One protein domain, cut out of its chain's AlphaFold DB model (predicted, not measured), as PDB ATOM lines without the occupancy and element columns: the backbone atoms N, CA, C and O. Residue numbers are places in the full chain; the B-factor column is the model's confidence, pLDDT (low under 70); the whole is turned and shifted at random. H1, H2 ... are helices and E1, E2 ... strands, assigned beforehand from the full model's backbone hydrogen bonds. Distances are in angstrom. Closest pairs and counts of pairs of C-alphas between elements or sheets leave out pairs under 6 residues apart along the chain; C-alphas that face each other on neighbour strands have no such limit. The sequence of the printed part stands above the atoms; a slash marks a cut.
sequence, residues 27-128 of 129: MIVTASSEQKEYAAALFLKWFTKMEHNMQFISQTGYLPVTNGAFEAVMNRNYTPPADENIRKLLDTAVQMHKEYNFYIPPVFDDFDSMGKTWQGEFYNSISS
ATOM      1  N   MET A  27     389.855 334.990 412.522       91.12
ATOM      2  CA  MET A  27     389.639 336.436 412.575       91.12
ATOM      3  C   MET A  27     390.962 337.116 412.902       91.12
ATOM      4  O   MET A  27     391.670 336.682 413.811       91.12
ATOM      5  N   ILE A  28     391.284 338.179 412.166       92.69
ATOM      6  CA  ILE A  28     392.497 338.974 412.362       92.69
ATOM      7  C   ILE A  28     392.132 340.426 412.655       92.69
ATOM      8  O   ILE A  28     391.153 340.952 412.125       92.69
ATOM      9  N   VAL A  29     392.941 341.079 413.487       95.44
ATOM     10  CA  VAL A  29     392.879 342.527 413.697       95.44
ATOM     11  C   VAL A  29     394.005 343.148 412.883       95.44
ATOM     12  O   VAL A  29     395.176 342.850 413.108       95.44
ATOM     13  N   THR A  30     393.656 343.974 411.901       95.81
ATOM     14  CA  THR A  30     394.636 344.712 411.097       95.81
ATOM     15  C   THR A  30     395.125 345.942 411.852       95.81
ATOM     16  O   THR A  30     394.343 346.554 412.582       95.81
ATOM     17  N   ALA A  31     396.372 346.347 411.609       96.44
ATOM     18  CA  ALA A  31     396.957 347.543 412.211       96.44
ATOM     19  C   ALA A  31     396.065 348.786 412.011       96.44
ATOM     20  O   ALA A  31     395.580 349.058 410.907       96.44
ATOM     21  N   SER A  32     395.818 349.518 413.094       96.19
ATOM     22  CA  SER A  32     394.933 350.680 413.142       96.19
ATOM     23  C   SER A  32     395.361 351.643 414.262       96.19
ATOM     24  O   SER A  32     396.545 351.916 414.424       96.19
ATOM     25  N   SER A  33     394.411 352.220 415.008       98.12
ATOM     26  CA  SER A  33     394.705 352.916 416.264       98.12
ATOM     27  C   SER A  33     394.582 351.964 417.451       98.12
ATOM     28  O   SER A  33     393.727 351.075 417.441       98.12
ATOM     29  N   GLU A  34     395.356 352.208 418.509       97.94
ATOM     30  CA  GLU A  34     395.341 351.410 419.746       97.94
ATOM     31  C   GLU A  34     393.917 351.220 420.297       97.94
ATOM     32  O   GLU A  34     393.524 350.128 420.695       97.94
ATOM     33  N   GLN A  35     393.087 352.265 420.234       98.31
ATOM     34  CA  GLN A  35     391.698 352.212 420.695       98.31
ATOM     35  C   GLN A  35     390.846 351.242 419.862       98.31
ATOM     36  O   GLN A  35     390.017 350.520 420.418       98.31
ATOM     37  N   LYS A  36     391.033 351.212 418.535       98.06
ATOM     38  CA  LYS A  36     390.297 350.311 417.635       98.06
ATOM     39  C   LYS A  36     390.766 348.872 417.792       98.06
ATOM     40  O   LYS A  36     389.936 347.969 417.843       98.06
ATOM     41  N   GLU A  37     392.073 348.671 417.904       98.19
ATOM     42  CA  GLU A  37     392.669 347.356 418.129       98.19
ATOM     43  C   GLU A  37     392.206 346.764 419.465       98.19
ATOM     44  O   GLU A  37     391.758 345.616 419.515       98.19
ATOM     45  N   TYR A  38     392.200 347.569 420.532       97.81
ATOM     46  CA  TYR A  38     391.697 347.165 421.842       97.81
ATOM     47  C   TYR A  38     390.202 346.821 421.811       97.81
ATOM     48  O   TYR A  38     389.789 345.778 422.325       97.81
ATOM     49  N   ALA A  39     389.378 347.655 421.167       98.06
ATOM     50  CA  ALA A  39     387.950 347.380 421.012       98.06
ATOM     51  C   ALA A  39     387.694 346.080 420.225       98.06
ATOM     52  O   ALA A  39     386.849 345.276 420.625       98.06
ATOM     53  N   ALA A  40     388.451 345.834 419.150       97.88
ATOM     54  CA  ALA A  40     388.368 344.598 418.379       97.88
ATOM     55  C   ALA A  40     388.764 343.373 419.222       97.88
ATOM     56  O   ALA A  40     388.060 342.363 419.206       97.88
ATOM     57  N   ALA A  41     389.829 343.468 420.022       96.44
ATOM     58  CA  ALA A  41     390.240 342.395 420.928       96.44
ATOM     59  C   ALA A  41     389.170 342.086 421.992       96.44
ATOM     60  O   ALA A  41     388.887 340.917 422.268       96.44
ATOM     61  N   LEU A  42     388.530 343.116 422.563       97.31
ATOM     62  CA  LEU A  42     387.410 342.938 423.492       97.31
ATOM     63  C   LEU A  42     386.221 342.243 422.827       97.31
ATOM     64  O   LEU A  42     385.648 341.327 423.418       97.31
ATOM     65  N   PHE A  43     385.880 342.640 421.600       96.06
ATOM     66  CA  PHE A  43     384.831 341.987 420.826       96.06
ATOM     67  C   PHE A  43     385.156 340.515 420.563       96.06
ATOM     68  O   PHE A  43     384.321 339.661 420.838       96.06
ATOM     69  N   LEU A  44     386.370 340.190 420.108       94.62
ATOM     70  CA  LEU A  44     386.778 338.804 419.851       94.62
ATOM     71  C   LEU A  44     386.735 337.958 421.126       94.62
ATOM     72  O   LEU A  44     386.234 336.832 421.108       94.62
ATOM     73  N   LYS A  45     387.186 338.513 422.258       92.88
ATOM     74  CA  LYS A  45     387.090 337.855 423.565       92.88
ATOM     75  C   LYS A  45     385.639 337.610 423.968       92.88
ATOM     76  O   LYS A  45     385.337 336.557 424.509       92.88
ATOM     77  N   TRP A  46     384.748 338.573 423.740       93.31
ATOM     78  CA  TRP A  46     383.320 338.418 424.008       93.31
ATOM     79  C   TRP A  46     382.688 337.365 423.088       93.31
ATOM     80  O   TRP A  46     382.082 336.421 423.579       93.31
ATOM     81  N   PHE A  47     382.904 337.462 421.779       90.81
ATOM     82  CA  PHE A  47     382.303 336.599 420.761       90.81
ATOM     83  C   PHE A  47     382.688 335.120 420.919       90.81
ATOM     84  O   PHE A  47     381.872 334.230 420.695       90.81
ATOM     85  N   THR A  48     383.928 334.853 421.335       88.69
ATOM     86  CA  THR A  48     384.450 333.489 421.517       88.69
ATOM     87  C   THR A  48     384.118 332.865 422.874       88.69
ATOM     88  O   THR A  48     384.350 331.670 423.056       88.69
ATOM     89  N   LYS A  49     383.546 333.616 423.831       88.69
ATOM     90  CA  LYS A  49     383.046 333.024 425.084       88.69
ATOM     91  C   LYS A  49     381.950 332.005 424.792       88.69
ATOM     92  O   LYS A  49     381.117 332.220 423.916       88.69
ATOM     93  N   MET A  50     381.912 330.939 425.590       83.38
ATOM     94  CA  MET A  50     380.986 329.812 425.430       83.38
ATOM     95  C   MET A  50     379.528 330.246 425.223       83.38
ATOM     96  O   MET A  50     378.906 329.798 424.269       83.38
ATOM     97  N   GLU A  51     378.996 331.135 426.062       83.25
ATOM     98  CA  GLU A  51     377.596 331.588 425.991       83.25
ATOM     99  C   GLU A  51     377.235 332.174 424.615       83.25
ATOM    100  O   GLU A  51     376.227 331.802 424.014       83.25
ATOM    101  N   HIS A  52     378.094 333.043 424.078       85.88
ATOM    102  CA  HIS A  52     377.875 333.712 422.794       85.88
ATOM    103  C   HIS A  52     378.222 332.806 421.608       85.88
ATOM    104  O   HIS A  52     377.515 332.789 420.599       85.88
ATOM    105  N   ASN A  53     379.270 331.993 421.748       84.25
ATOM    106  CA  ASN A  53     379.685 331.051 420.722       84.25
ATOM    107  C   ASN A  53     378.634 329.951 420.501       84.25
ATOM    108  O   ASN A  53     378.340 329.621 419.356       84.25
ATOM    109  N   MET A  54     378.003 329.444 421.566       80.56
ATOM    110  CA  MET A  54     376.936 328.442 421.459       80.56
ATOM    111  C   MET A  54     375.703 328.979 420.732       80.56
ATOM    112  O   MET A  54     375.112 328.264 419.921       80.56
ATOM    113  N   GLN A  55     375.352 330.249 420.949       83.88
ATOM    114  CA  GLN A  55     374.292 330.896 420.180       83.88
ATOM    115  C   GLN A  55     374.653 330.958 418.689       83.88
ATOM    116  O   GLN A  55     373.854 330.539 417.853       83.88
ATOM    117  N   PHE A  56     375.869 331.398 418.352       85.38
ATOM    118  CA  PHE A  56     376.354 331.429 416.969       85.38
ATOM    119  C   PHE A  56     376.308 330.042 416.299       85.38
ATOM    120  O   PHE A  56     375.817 329.902 415.180       85.38
ATOM    121  N   ILE A  57     376.752 328.996 416.993       84.94
ATOM    122  CA  ILE A  57     376.761 327.608 416.498       84.94
ATOM    123  C   ILE A  57     375.352 327.105 416.207       84.94
ATOM    124  O   ILE A  57     375.100 326.572 415.126       84.94
ATOM    125  N   SER A  58     374.421 327.341 417.138       82.56
ATOM    126  CA  SER A  58     373.030 326.896 417.009       82.56
ATOM    127  C   SER A  58     372.304 327.461 415.783       82.56
ATOM    128  O   SER A  58     371.291 326.902 415.376       82.56
ATOM    129  N   GLN A  59     372.821 328.549 415.200       84.31
ATOM    130  CA  GLN A  59     372.219 329.244 414.061       84.31
ATOM    131  C   GLN A  59     372.970 329.035 412.741       84.31
ATOM    132  O   GLN A  59     372.421 329.328 411.684       84.31
ATOM    133  N   THR A  60     374.224 328.575 412.778       84.19
ATOM    134  CA  THR A  60     375.109 328.598 411.598       84.19
ATOM    135  C   THR A  60     375.615 327.229 411.161       84.19
ATOM    136  O   THR A  60     376.070 327.096 410.028       84.19
ATOM    137  N   GLY A  61     375.582 326.223 412.038       82.00
ATOM    138  CA  GLY A  61     376.178 324.912 411.761       82.00
ATOM    139  C   GLY A  61     377.708 324.882 411.859       82.00
ATOM    140  O   GLY A  61     378.317 323.869 411.524       82.00
ATOM    141  N   TYR A  62     378.343 325.961 412.335       85.44
ATOM    142  CA  TYR A  62     379.747 325.922 412.755       85.44
ATOM    143  C   TYR A  62     379.932 325.054 414.005       85.44
ATOM    144  O   TYR A  62     378.985 324.759 414.728       85.44
ATOM    145  N   LEU A  63     381.179 324.673 414.281       87.12
ATOM    146  CA  LEU A  63     381.546 323.913 415.476       87.12
ATOM    147  C   LEU A  63     382.048 324.830 416.607       87.12
ATOM    148  O   LEU A  63     382.509 325.943 416.332       87.12
ATOM    149  N   PRO A  64     381.994 324.370 417.874       86.06
ATOM    150  CA  PRO A  64     382.606 325.073 418.999       86.06
ATOM    151  C   PRO A  64     384.087 325.368 418.781       86.06
ATOM    152  O   PRO A  64     384.846 324.491 418.378       86.06
ATOM    153  N   VAL A  65     384.498 326.605 419.081       84.88
ATOM    154  CA  VAL A  65     385.883 327.079 418.862       84.88
ATOM    155  C   VAL A  65     386.725 327.117 420.139       84.88
ATOM    156  O   VAL A  65     387.903 327.459 420.096       84.88
ATOM    157  N   THR A  66     386.131 326.787 421.288       83.06
ATOM    158  CA  THR A  66     386.829 326.699 422.578       83.06
ATOM    159  C   THR A  66     386.671 325.307 423.169       83.06
ATOM    160  O   THR A  66     385.614 324.692 423.022       83.06
ATOM    161  N   ASN A  67     387.691 324.836 423.896       81.62
ATOM    162  CA  ASN A  67     387.658 323.519 424.540       81.62
ATOM    163  C   ASN A  67     386.453 323.369 425.475       81.62
ATOM    164  O   ASN A  67     385.764 322.364 425.404       81.62
ATOM    165  N   GLY A  68     386.133 324.389 426.280       80.44
ATOM    166  CA  GLY A  68     384.991 324.334 427.201       80.44
ATOM    167  C   GLY A  68     383.636 324.234 426.492       80.44
ATOM    168  O   GLY A  68     382.795 323.426 426.880       80.44
ATOM    169  N   ALA A  69     383.423 325.002 425.415       80.94
ATOM    170  CA  ALA A  69     382.200 324.886 424.619       80.94
ATOM    171  C   ALA A  69     382.122 323.525 423.909       80.94
ATOM    172  O   ALA A  69     381.052 322.926 423.824       80.94
ATOM    173  N   PHE A  70     383.261 323.009 423.445       82.94
ATOM    174  CA  PHE A  70     383.333 321.697 422.821       82.94
ATOM    175  C   PHE A  70     383.040 320.566 423.817       82.94
ATOM    176  O   PHE A  70     382.207 319.706 423.542       82.94
ATOM    177  N   GLU A  71     383.640 320.597 425.007       84.50
ATOM    178  CA  GLU A  71     383.354 319.664 426.104       84.50
ATOM    179  C   GLU A  71     381.881 319.698 426.511       84.50
ATOM    180  O   GLU A  71     381.278 318.648 426.740       84.50
ATOM    181  N   ALA A  72     381.269 320.883 426.560       83.25
ATOM    182  CA  ALA A  72     379.843 321.012 426.822       83.25
ATOM    183  C   ALA A  72     379.004 320.294 425.755       83.25
ATOM    184  O   ALA A  72     378.083 319.558 426.107       83.25
ATOM    185  N   VAL A  73     379.352 320.432 424.470       84.62
ATOM    186  CA  VAL A  73     378.689 319.700 423.379       84.62
ATOM    187  C   VAL A  73     378.896 318.189 423.508       84.62
ATOM    188  O   VAL A  73     377.927 317.431 423.458       84.62
ATOM    189  N   MET A  74     380.129 317.747 423.761       84.19
ATOM    190  CA  MET A  74     380.494 316.333 423.926       84.19
ATOM    191  C   MET A  74     379.748 315.655 425.079       84.19
ATOM    192  O   MET A  74     379.344 314.497 424.957       84.19
ATOM    193  N   ASN A  75     379.547 316.386 426.176       85.75
ATOM    194  CA  ASN A  75     378.856 315.915 427.375       85.75
ATOM    195  C   ASN A  75     377.345 316.190 427.350       85.75
ATOM    196  O   ASN A  75     376.660 315.857 428.311       85.75
ATOM    197  N   ARG A  76     376.814 316.794 426.275       81.69
ATOM    198  CA  ARG A  76     375.413 317.248 426.169       81.69
ATOM    199  C   ARG A  76     374.984 318.209 427.291       81.69
ATOM    200  O   ARG A  76     373.808 318.300 427.627       81.69
ATOM    201  N   ASN A  77     375.933 318.983 427.813       83.69
ATOM    202  CA  ASN A  77     375.744 319.993 428.856       83.69
ATOM    203  C   ASN A  77     375.502 321.386 428.250       83.69
ATOM    204  O   ASN A  77     376.211 322.344 428.550       83.69
ATOM    205  N   TYR A  78     374.528 321.496 427.351       80.56
ATOM    206  CA  TYR A  78     374.164 322.746 426.685       80.56
ATOM    207  C   TYR A  78     372.684 322.733 426.309       80.56
ATOM    208  O   TYR A  78     372.071 321.670 426.218       80.56
ATOM    209  N   THR A  79     372.108 323.908 426.062       82.00
ATOM    210  CA  THR A  79     370.749 324.007 425.519       82.00
ATOM    211  C   THR A  79     370.746 323.508 424.071       82.00
ATOM    212  O   THR A  79     371.412 324.124 423.234       82.00
ATOM    213  N   PRO A  80     370.016 322.426 423.740       81.19
ATOM    214  CA  PRO A  80     369.997 321.901 422.381       81.19
ATOM    215  C   PRO A  80     369.420 322.922 421.381       81.19
ATOM    216  O   PRO A  80     368.417 323.569 421.690       81.19
ATOM    217  N   PRO A  81     370.006 323.052 420.176       86.31
ATOM    218  CA  PRO A  81     369.450 323.844 419.089       86.31
ATOM    219  C   PRO A  81     368.025 323.406 418.747       86.31
ATOM    220  O   PRO A  81     367.727 322.210 418.713       86.31
ATOM    221  N   ALA A  82     367.158 324.376 418.449       87.69
ATOM    222  CA  ALA A  82     365.798 324.096 417.989       87.69
ATOM    223  C   ALA A  82     365.798 323.366 416.633       87.69
ATOM    224  O   ALA A  82     364.975 322.480 416.404       87.69
ATOM    225  N   ASP A  83     366.753 323.704 415.760       89.62
ATOM    226  CA  ASP A  83     366.926 323.072 414.455       89.62
ATOM    227  C   ASP A  83     367.468 321.637 414.602       89.62
ATOM    228  O   ASP A  83     368.522 321.386 415.194       89.62
ATOM    229  N   GLU A  84     366.723 320.676 414.060       90.50
ATOM    230  CA  GLU A  84     367.084 319.261 414.068       90.50
ATOM    231  C   GLU A  84     368.342 318.950 413.253       90.50
ATOM    232  O   GLU A  84     369.152 318.131 413.683       90.50
ATOM    233  N   ASN A  85     368.552 319.620 412.121       90.75
ATOM    234  CA  ASN A  85     369.735 319.407 411.296       90.75
ATOM    235  C   ASN A  85     370.990 319.900 412.015       90.75
ATOM    236  O   ASN A  85     372.030 319.252 411.944       90.75
ATOM    237  N   ILE A  86     370.892 320.983 412.789       90.81
ATOM    238  CA  ILE A  86     372.011 321.433 413.627       90.81
ATOM    239  C   ILE A  86     372.297 320.420 414.741       90.81
ATOM    240  O   ILE A  86     373.459 320.134 415.024       90.81
ATOM    241  N   ARG A  87     371.268 319.803 415.337       89.75
ATOM    242  CA  ARG A  87     371.465 318.707 416.304       89.75
ATOM    243  C   ARG A  87     372.152 317.496 415.662       89.75
ATOM    244  O   ARG A  87     373.150 317.024 416.199       89.75
ATOM    245  N   LYS A  88     371.675 317.045 414.493       92.31
ATOM    246  CA  LYS A  88     372.287 315.960 413.698       92.31
ATOM    247  C   LYS A  88     373.754 316.271 413.349       92.31
ATOM    248  O   LYS A  88     374.612 315.392 413.432       92.31
ATOM    249  N   LEU A  89     374.056 317.530 413.022       92.25
ATOM    250  CA  LEU A  89     375.410 318.008 412.731       92.25
ATOM    251  C   LEU A  89     376.319 317.932 413.958       92.25
ATOM    252  O   LEU A  89     377.421 317.395 413.857       92.25
ATOM    253  N   LEU A  90     375.868 318.433 415.112       90.19
ATOM    254  CA  LEU A  90     376.662 318.402 416.343       90.19
ATOM    255  C   LEU A  90     376.922 316.966 416.807       90.19
ATOM    256  O   LEU A  90     378.046 316.652 417.190       90.19
ATOM    257  N   ASP A  91     375.928 316.082 416.700       90.62
ATOM    258  CA  ASP A  91     376.087 314.663 417.029       90.62
ATOM    259  C   ASP A  91     377.118 313.980 416.114       90.62
ATOM    260  O   ASP A  91     378.010 313.274 416.594       90.62
ATOM    261  N   THR A  92     377.068 314.263 414.811       93.31
ATOM    262  CA  THR A  92     378.059 313.766 413.842       93.31
ATOM    263  C   THR A  92     379.455 314.319 414.127       93.31
ATOM    264  O   THR A  92     380.439 313.584 414.077       93.31
ATOM    265  N   ALA A  93     379.567 315.603 414.471       90.44
ATOM    266  CA  ALA A  93     380.843 316.230 414.802       90.44
ATOM    267  C   ALA A  93     381.465 315.639 416.077       90.44
ATOM    268  O   ALA A  93     382.665 315.370 416.108       90.44
ATOM    269  N   VAL A  94     380.649 315.373 417.104       89.25
ATOM    270  CA  VAL A  94     381.055 314.661 418.328       89.25
ATOM    271  C   VAL A  94     381.566 313.262 417.997       89.25
ATOM    272  O   VAL A  94     382.606 312.852 418.514       89.25
ATOM    273  N   GLN A  95     380.866 312.530 417.129       92.56
ATOM    274  CA  GLN A  95     381.308 311.212 416.676       92.56
ATOM    275  C   GLN A  95     382.659 311.302 415.957       92.56
ATOM    276  O   GLN A  95     383.604 310.604 416.325       92.56
ATOM    277  N   MET A  96     382.774 312.190 414.966       93.00
ATOM    278  CA  MET A  96     384.006 312.365 414.204       93.00
ATOM    279  C   MET A  96     385.172 312.748 415.108       93.00
ATOM    280  O   MET A  96     386.260 312.209 414.953       93.00
ATOM    281  N   HIS A  97     384.946 313.595 416.109       89.31
ATOM    282  CA  HIS A  97     386.003 313.975 417.035       89.31
ATOM    283  C   HIS A  97     386.479 312.833 417.939       89.31
ATOM    284  O   HIS A  97     387.633 312.824 418.363       89.31
ATOM    285  N   LYS A  98     385.621 311.858 418.249       89.81
ATOM    286  CA  LYS A  98     386.024 310.667 419.012       89.81
ATOM    287  C   LYS A  98     386.766 309.650 418.148       89.81
ATOM    288  O   LYS A  98     387.612 308.926 418.663       89.81
ATOM    289  N   GLU A  99     386.414 309.560 416.869       93.81
ATOM    290  CA  GLU A  99     386.814 308.443 416.009       93.81
ATOM    291  C   GLU A  99     387.870 308.789 414.947       93.81
ATOM    292  O   GLU A  99     388.500 307.875 414.412       93.81
ATOM    293  N   TYR A 100     388.047 310.065 414.596       95.56
ATOM    294  CA  TYR A 100     388.904 310.510 413.496       95.56
ATOM    295  C   TYR A 100     390.124 311.247 414.034       95.56
ATOM    296  O   TYR A 100     390.056 312.002 415.000       95.56
ATOM    297  N   ASN A 101     391.244 311.086 413.335       94.75
ATOM    298  CA  ASN A 101     392.384 311.974 413.496       94.75
ATOM    299  C   ASN A 101     392.140 313.242 412.677       94.75
ATOM    300  O   ASN A 101     391.913 313.161 411.466       94.75
ATOM    301  N   PHE A 102     392.213 314.409 413.312       91.88
ATOM    302  CA  PHE A 102     392.117 315.666 412.582       91.88
ATOM    303  C   PHE A 102     393.449 316.034 411.943       91.88
ATOM    304  O   PHE A 102     394.475 316.153 412.610       91.88
ATOM    305  N   TYR A 103     393.412 316.232 410.632       91.69
ATOM    306  CA  TYR A 103     394.505 316.801 409.866       91.69
ATOM    307  C   TYR A 103     394.305 318.309 409.756       91.69
ATOM    308  O   TYR A 103     393.290 318.770 409.231       91.69
ATOM    309  N   ILE A 104     395.287 319.067 410.236       89.81
ATOM    310  CA  ILE A 104     395.352 320.514 410.054       89.81
ATOM    311  C   ILE A 104     396.328 320.765 408.903       89.81
ATOM    312  O   ILE A 104     397.505 320.418 409.037       89.81
ATOM    313  N   PRO A 105     395.865 321.324 407.772       86.69
ATOM    314  CA  PRO A 105     396.744 321.648 406.662       86.69
ATOM    315  C   PRO A 105     397.892 322.574 407.091       86.69
ATOM    316  O   PRO A 105     397.651 323.530 407.835       86.69
ATOM    317  N   PRO A 106     399.131 322.326 406.633       86.50
ATOM    318  CA  PRO A 106     400.228 323.260 406.840       86.50
ATOM    319  C   PRO A 106     399.948 324.576 406.105       86.50
ATOM    320  O   PRO A 106     399.347 324.588 405.032       86.50
ATOM    321  N   VAL A 107     400.416 325.685 406.676       84.81
ATOM    322  CA  VAL A 107     400.284 327.017 406.075       84.81
ATOM    323  C   VAL A 107     401.591 327.359 405.365       84.81
ATOM    324  O   VAL A 107     402.591 327.640 406.023       84.81
ATOM    325  N   PHE A 108     401.586 327.303 404.034       90.75
ATOM    326  CA  PHE A 108     402.682 327.755 403.173       90.75
ATOM    327  C   PHE A 108     402.140 328.215 401.812       90.75
ATOM    328  O   PHE A 108     401.073 327.762 401.395       90.75
ATOM    329  N   ASP A 109     402.877 329.101 401.134       92.06
ATOM    330  CA  ASP A 109     402.403 329.850 399.955       92.06
ATOM    331  C   ASP A 109     401.874 328.955 398.820       92.06
ATOM    332  O   ASP A 109     400.855 329.261 398.203       92.06
ATOM    333  N   ASP A 110     402.523 327.815 398.584       93.69
ATOM    334  CA  ASP A 110     402.190 326.903 397.486       93.69
ATOM    335  C   ASP A 110     401.141 325.832 397.840       93.69
ATOM    336  O   ASP A 110     400.787 325.017 396.987       93.69
ATOM    337  N   PHE A 111     400.609 325.794 399.067       89.19
ATOM    338  CA  PHE A 111     399.693 324.717 399.476       89.19
ATOM    339  C   PHE A 111     398.455 324.632 398.567       89.19
ATOM    340  O   PHE A 111     398.080 323.552 398.099       89.19
ATOM    341  N   ASP A 112     397.856 325.783 398.258       87.25
ATOM    342  CA  ASP A 112     396.659 325.862 397.422       87.25
ATOM    343  C   ASP A 112     396.940 325.523 395.953       87.25
ATOM    344  O   ASP A 112     396.098 324.913 395.286       87.25
ATOM    345  N   SER A 113     398.102 325.921 395.421       93.31
ATOM    346  CA  SER A 113     398.476 325.633 394.031       93.31
ATOM    347  C   SER A 113     398.764 324.140 393.854       93.31
ATOM    348  O   SER A 113     398.214 323.518 392.943       93.31
ATOM    349  N   MET A 114     399.513 323.538 394.781       93.56
ATOM    350  CA  MET A 114     399.785 322.101 394.812       93.56
ATOM    351  C   MET A 114     398.500 321.277 394.931       93.56
ATOM    352  O   MET A 114     398.324 320.303 394.197       93.56
ATOM    353  N   GLY A 115     397.581 321.682 395.816       90.81
ATOM    354  CA  GLY A 115     396.294 321.008 395.987       90.81
ATOM    355  C   GLY A 115     395.462 320.991 394.702       90.81
ATOM    356  O   GLY A 115     394.893 319.956 394.351       90.81
ATOM    357  N   LYS A 116     395.442 322.105 393.958       93.56
ATOM    358  CA  LYS A 116     394.753 322.198 392.660       93.56
ATOM    359  C   LYS A 116     395.386 321.299 391.601       93.56
ATOM    360  O   LYS A 116     394.651 320.622 390.885       93.56
ATOM    361  N   THR A 117     396.717 321.273 391.514       96.44
ATOM    362  CA  THR A 117     397.438 320.397 390.576       96.44
ATOM    363  C   THR A 117     397.111 318.933 390.844       96.44
ATOM    364  O   THR A 117     396.641 318.242 389.943       96.44
ATOM    365  N   TRP A 118     397.251 318.487 392.097       94.31
ATOM    366  CA  TRP A 118     396.947 317.109 392.486       94.31
ATOM    367  C   TRP A 118     395.490 316.731 392.193       94.31
ATOM    368  O   TRP A 118     395.222 315.665 391.643       94.31
ATOM    369  N   GLN A 119     394.536 317.609 392.520       93.25
ATOM    370  CA  GLN A 119     393.117 317.355 392.266       93.25
ATOM    371  C   GLN A 119     392.825 317.210 390.763       93.25
ATOM    372  O   GLN A 119     392.048 316.342 390.367       93.25
ATOM    373  N   GLY A 120     393.462 318.035 389.925       94.75
ATOM    374  CA  GLY A 120     393.357 317.936 388.470       94.75
ATOM    375  C   GLY A 120     393.925 316.622 387.929       94.75
ATOM    376  O   GLY A 120     393.262 315.942 387.147       94.75
ATOM    377  N   GLU A 121     395.119 316.234 388.379       95.25
ATOM    378  CA  GLU A 121     395.748 314.957 388.014       95.25
ATOM    379  C   GLU A 121     394.883 313.759 388.425       95.25
ATOM    380  O   GLU A 121     394.664 312.851 387.621       95.25
ATOM    381  N   PHE A 122     394.321 313.790 389.638       92.75
ATOM    382  CA  PHE A 122     393.424 312.751 390.136       92.75
ATOM    383  C   PHE A 122     392.185 312.596 389.245       92.75
ATOM    384  O   PHE A 122     391.916 311.496 388.771       92.75
ATOM    385  N   TYR A 123     391.461 313.674 388.934       92.19
ATOM    386  CA  TYR A 123     390.269 313.577 388.079       92.19
ATOM    387  C   TYR A 123     390.578 313.121 386.650       92.19
ATOM    388  O   TYR A 123     389.810 312.342 386.077       92.19
ATOM    389  N   ASN A 124     391.711 313.545 386.091       93.31
ATOM    390  CA  ASN A 124     392.149 313.090 384.774       93.31
ATOM    391  C   ASN A 124     392.478 311.591 384.766       93.31
ATOM    392  O   ASN A 124     392.145 310.902 383.803       93.31
ATOM    393  N   SER A 125     393.075 311.070 385.845       92.12
ATOM    394  CA  SER A 125     393.389 309.639 385.962       92.12
ATOM    395  C   SER A 125     392.146 308.743 385.986       92.12
ATOM    396  O   SER A 125     392.207 307.615 385.521       92.12
ATOM    397  N   ILE A 126     391.009 309.259 386.465       87.75
ATOM    398  CA  ILE A 126     389.743 308.509 386.553       87.75
ATOM    399  C   ILE A 126     388.921 308.647 385.262       87.75
ATOM    400  O   ILE A 126     388.114 307.787 384.944       87.75
ATOM    401  N   SER A 127     389.111 309.740 384.515       80.00
ATOM    402  CA  SER A 127     388.365 310.018 383.274       80.00
ATOM    403  C   SER A 127     389.005 309.403 382.023       80.00
ATOM    404  O   SER A 127     388.492 309.590 380.922       80.00
ATOM    405  N   SER A 128     390.168 308.763 382.172       63.34
ATOM    406  CA  SER A 128     390.924 308.129 381.082       63.34
ATOM    407  C   SER A 128     390.753 306.604 381.018       63.34
ATOM    408  O   SER A 128     391.355 305.975 380.147       63.34
TER     409      SER A 128
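This is residues 27 to 128 of the 129 residues of the protein "Extracellular solute-binding protein" of Clostridiaceae bacterium (UniProt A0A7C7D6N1). Helices H2, H3 and H4 are gathered into a small, loosely built body; helix H1 lengthens it at one end, and from the far end of H4 a long arm, residues 99 to 128, sticks out and ends in helix H5, which meets no other helix. Before H1 the printed part comes in as a stretch with no named element, residues 27 to 33, which folds back along H1, and residues 31 to 36 at that turn also stick out. The printed part has 102 residues, with five named helices and one short named strand in the order H1, H2, H3, H4, E1, H5, and its class is mostly helix. The whole is only just loose, close to extended, with a radius of gyration of the C-alphas of 19.0 A, and its outline is flat, spanning 53 by 42 by 22 A.

The printed part begins with Met 27, whose C-alpha is at (389.639, 336.436, 412.575). H1 is residues 34 to 47, 19.8 A from first to last C-alpha, and begins with C-alpha 34 at (395.341, 351.410, 419.746). H2 is residues 50 to 60, 15.1 A long by the same measure. H3 is residues 67 to 74, a short helix of 10.2 A. H4 is residues 84 to 99, 22.6 A, with C-alpha 84 at (367.084, 319.261, 414.068). E1 is a strand of three residues, 101 to 103, 6.4 A long. H5 is residues 111 to 126, 23.0 A, and ends with C-alpha 126 at (389.743, 308.509, 386.553). H4 and H5 are the longest helices by residues, with 16 residues each.

H1 touches no helix. It is close to H2 but not clearly touching it, with the C-alphas of Phe 47 and Asn 53 closest at 6.1 A, and the two lines are about perpendicular at 75 degrees. H2 and H3 touch; their closest C-alphas are those of Met 50 and Ala 69, 5.1 A apart, and they run the same way at a steep tilt of 55 degrees. H3 and H4 only just touch, with 3 pairs of C-alphas within 8 A, and H4 does so with residues 90 to 94 alone. The closest C-alphas there are those of Met 74 and Val 94, 5.9 A apart, and the lines are only just about perpendicular at 71 degrees. H2 and H4 are close but not clearly touching, with the C-alphas of Ser 58 and Ile 86 closest at 6.5 A; they run opposite ways at a steep tilt of 65 degrees. H4 and E1 meet only through their link, and E1 pairs with no named strand. H5 touches no helix, and H5 and E1 are apart. In H1, H3, H4 and H5 every O i to N i+4 pair is within hydrogen-bond range, and in H2 6 of 7 are.

The two C-alphas farthest apart are those of Gln 35 and Ser 128, 59.3 A. Residues 31 to 36, of which 34 to 36 belong to H1, stand free, and so do residues 99 to 128. Without these stretches the body has 66 residues and spans 37 by 23 by 19 A, with a radius of gyration of 13.0 A. The printed part has no cut and no long link: H1 to H2 and H4 to E1 are tight, and H2 to H3, H3 to H4 and E1 to H5 are short. The mean pLDDT of the printed part is 89.4, and residue 128 alone is under 70 in this predicted model.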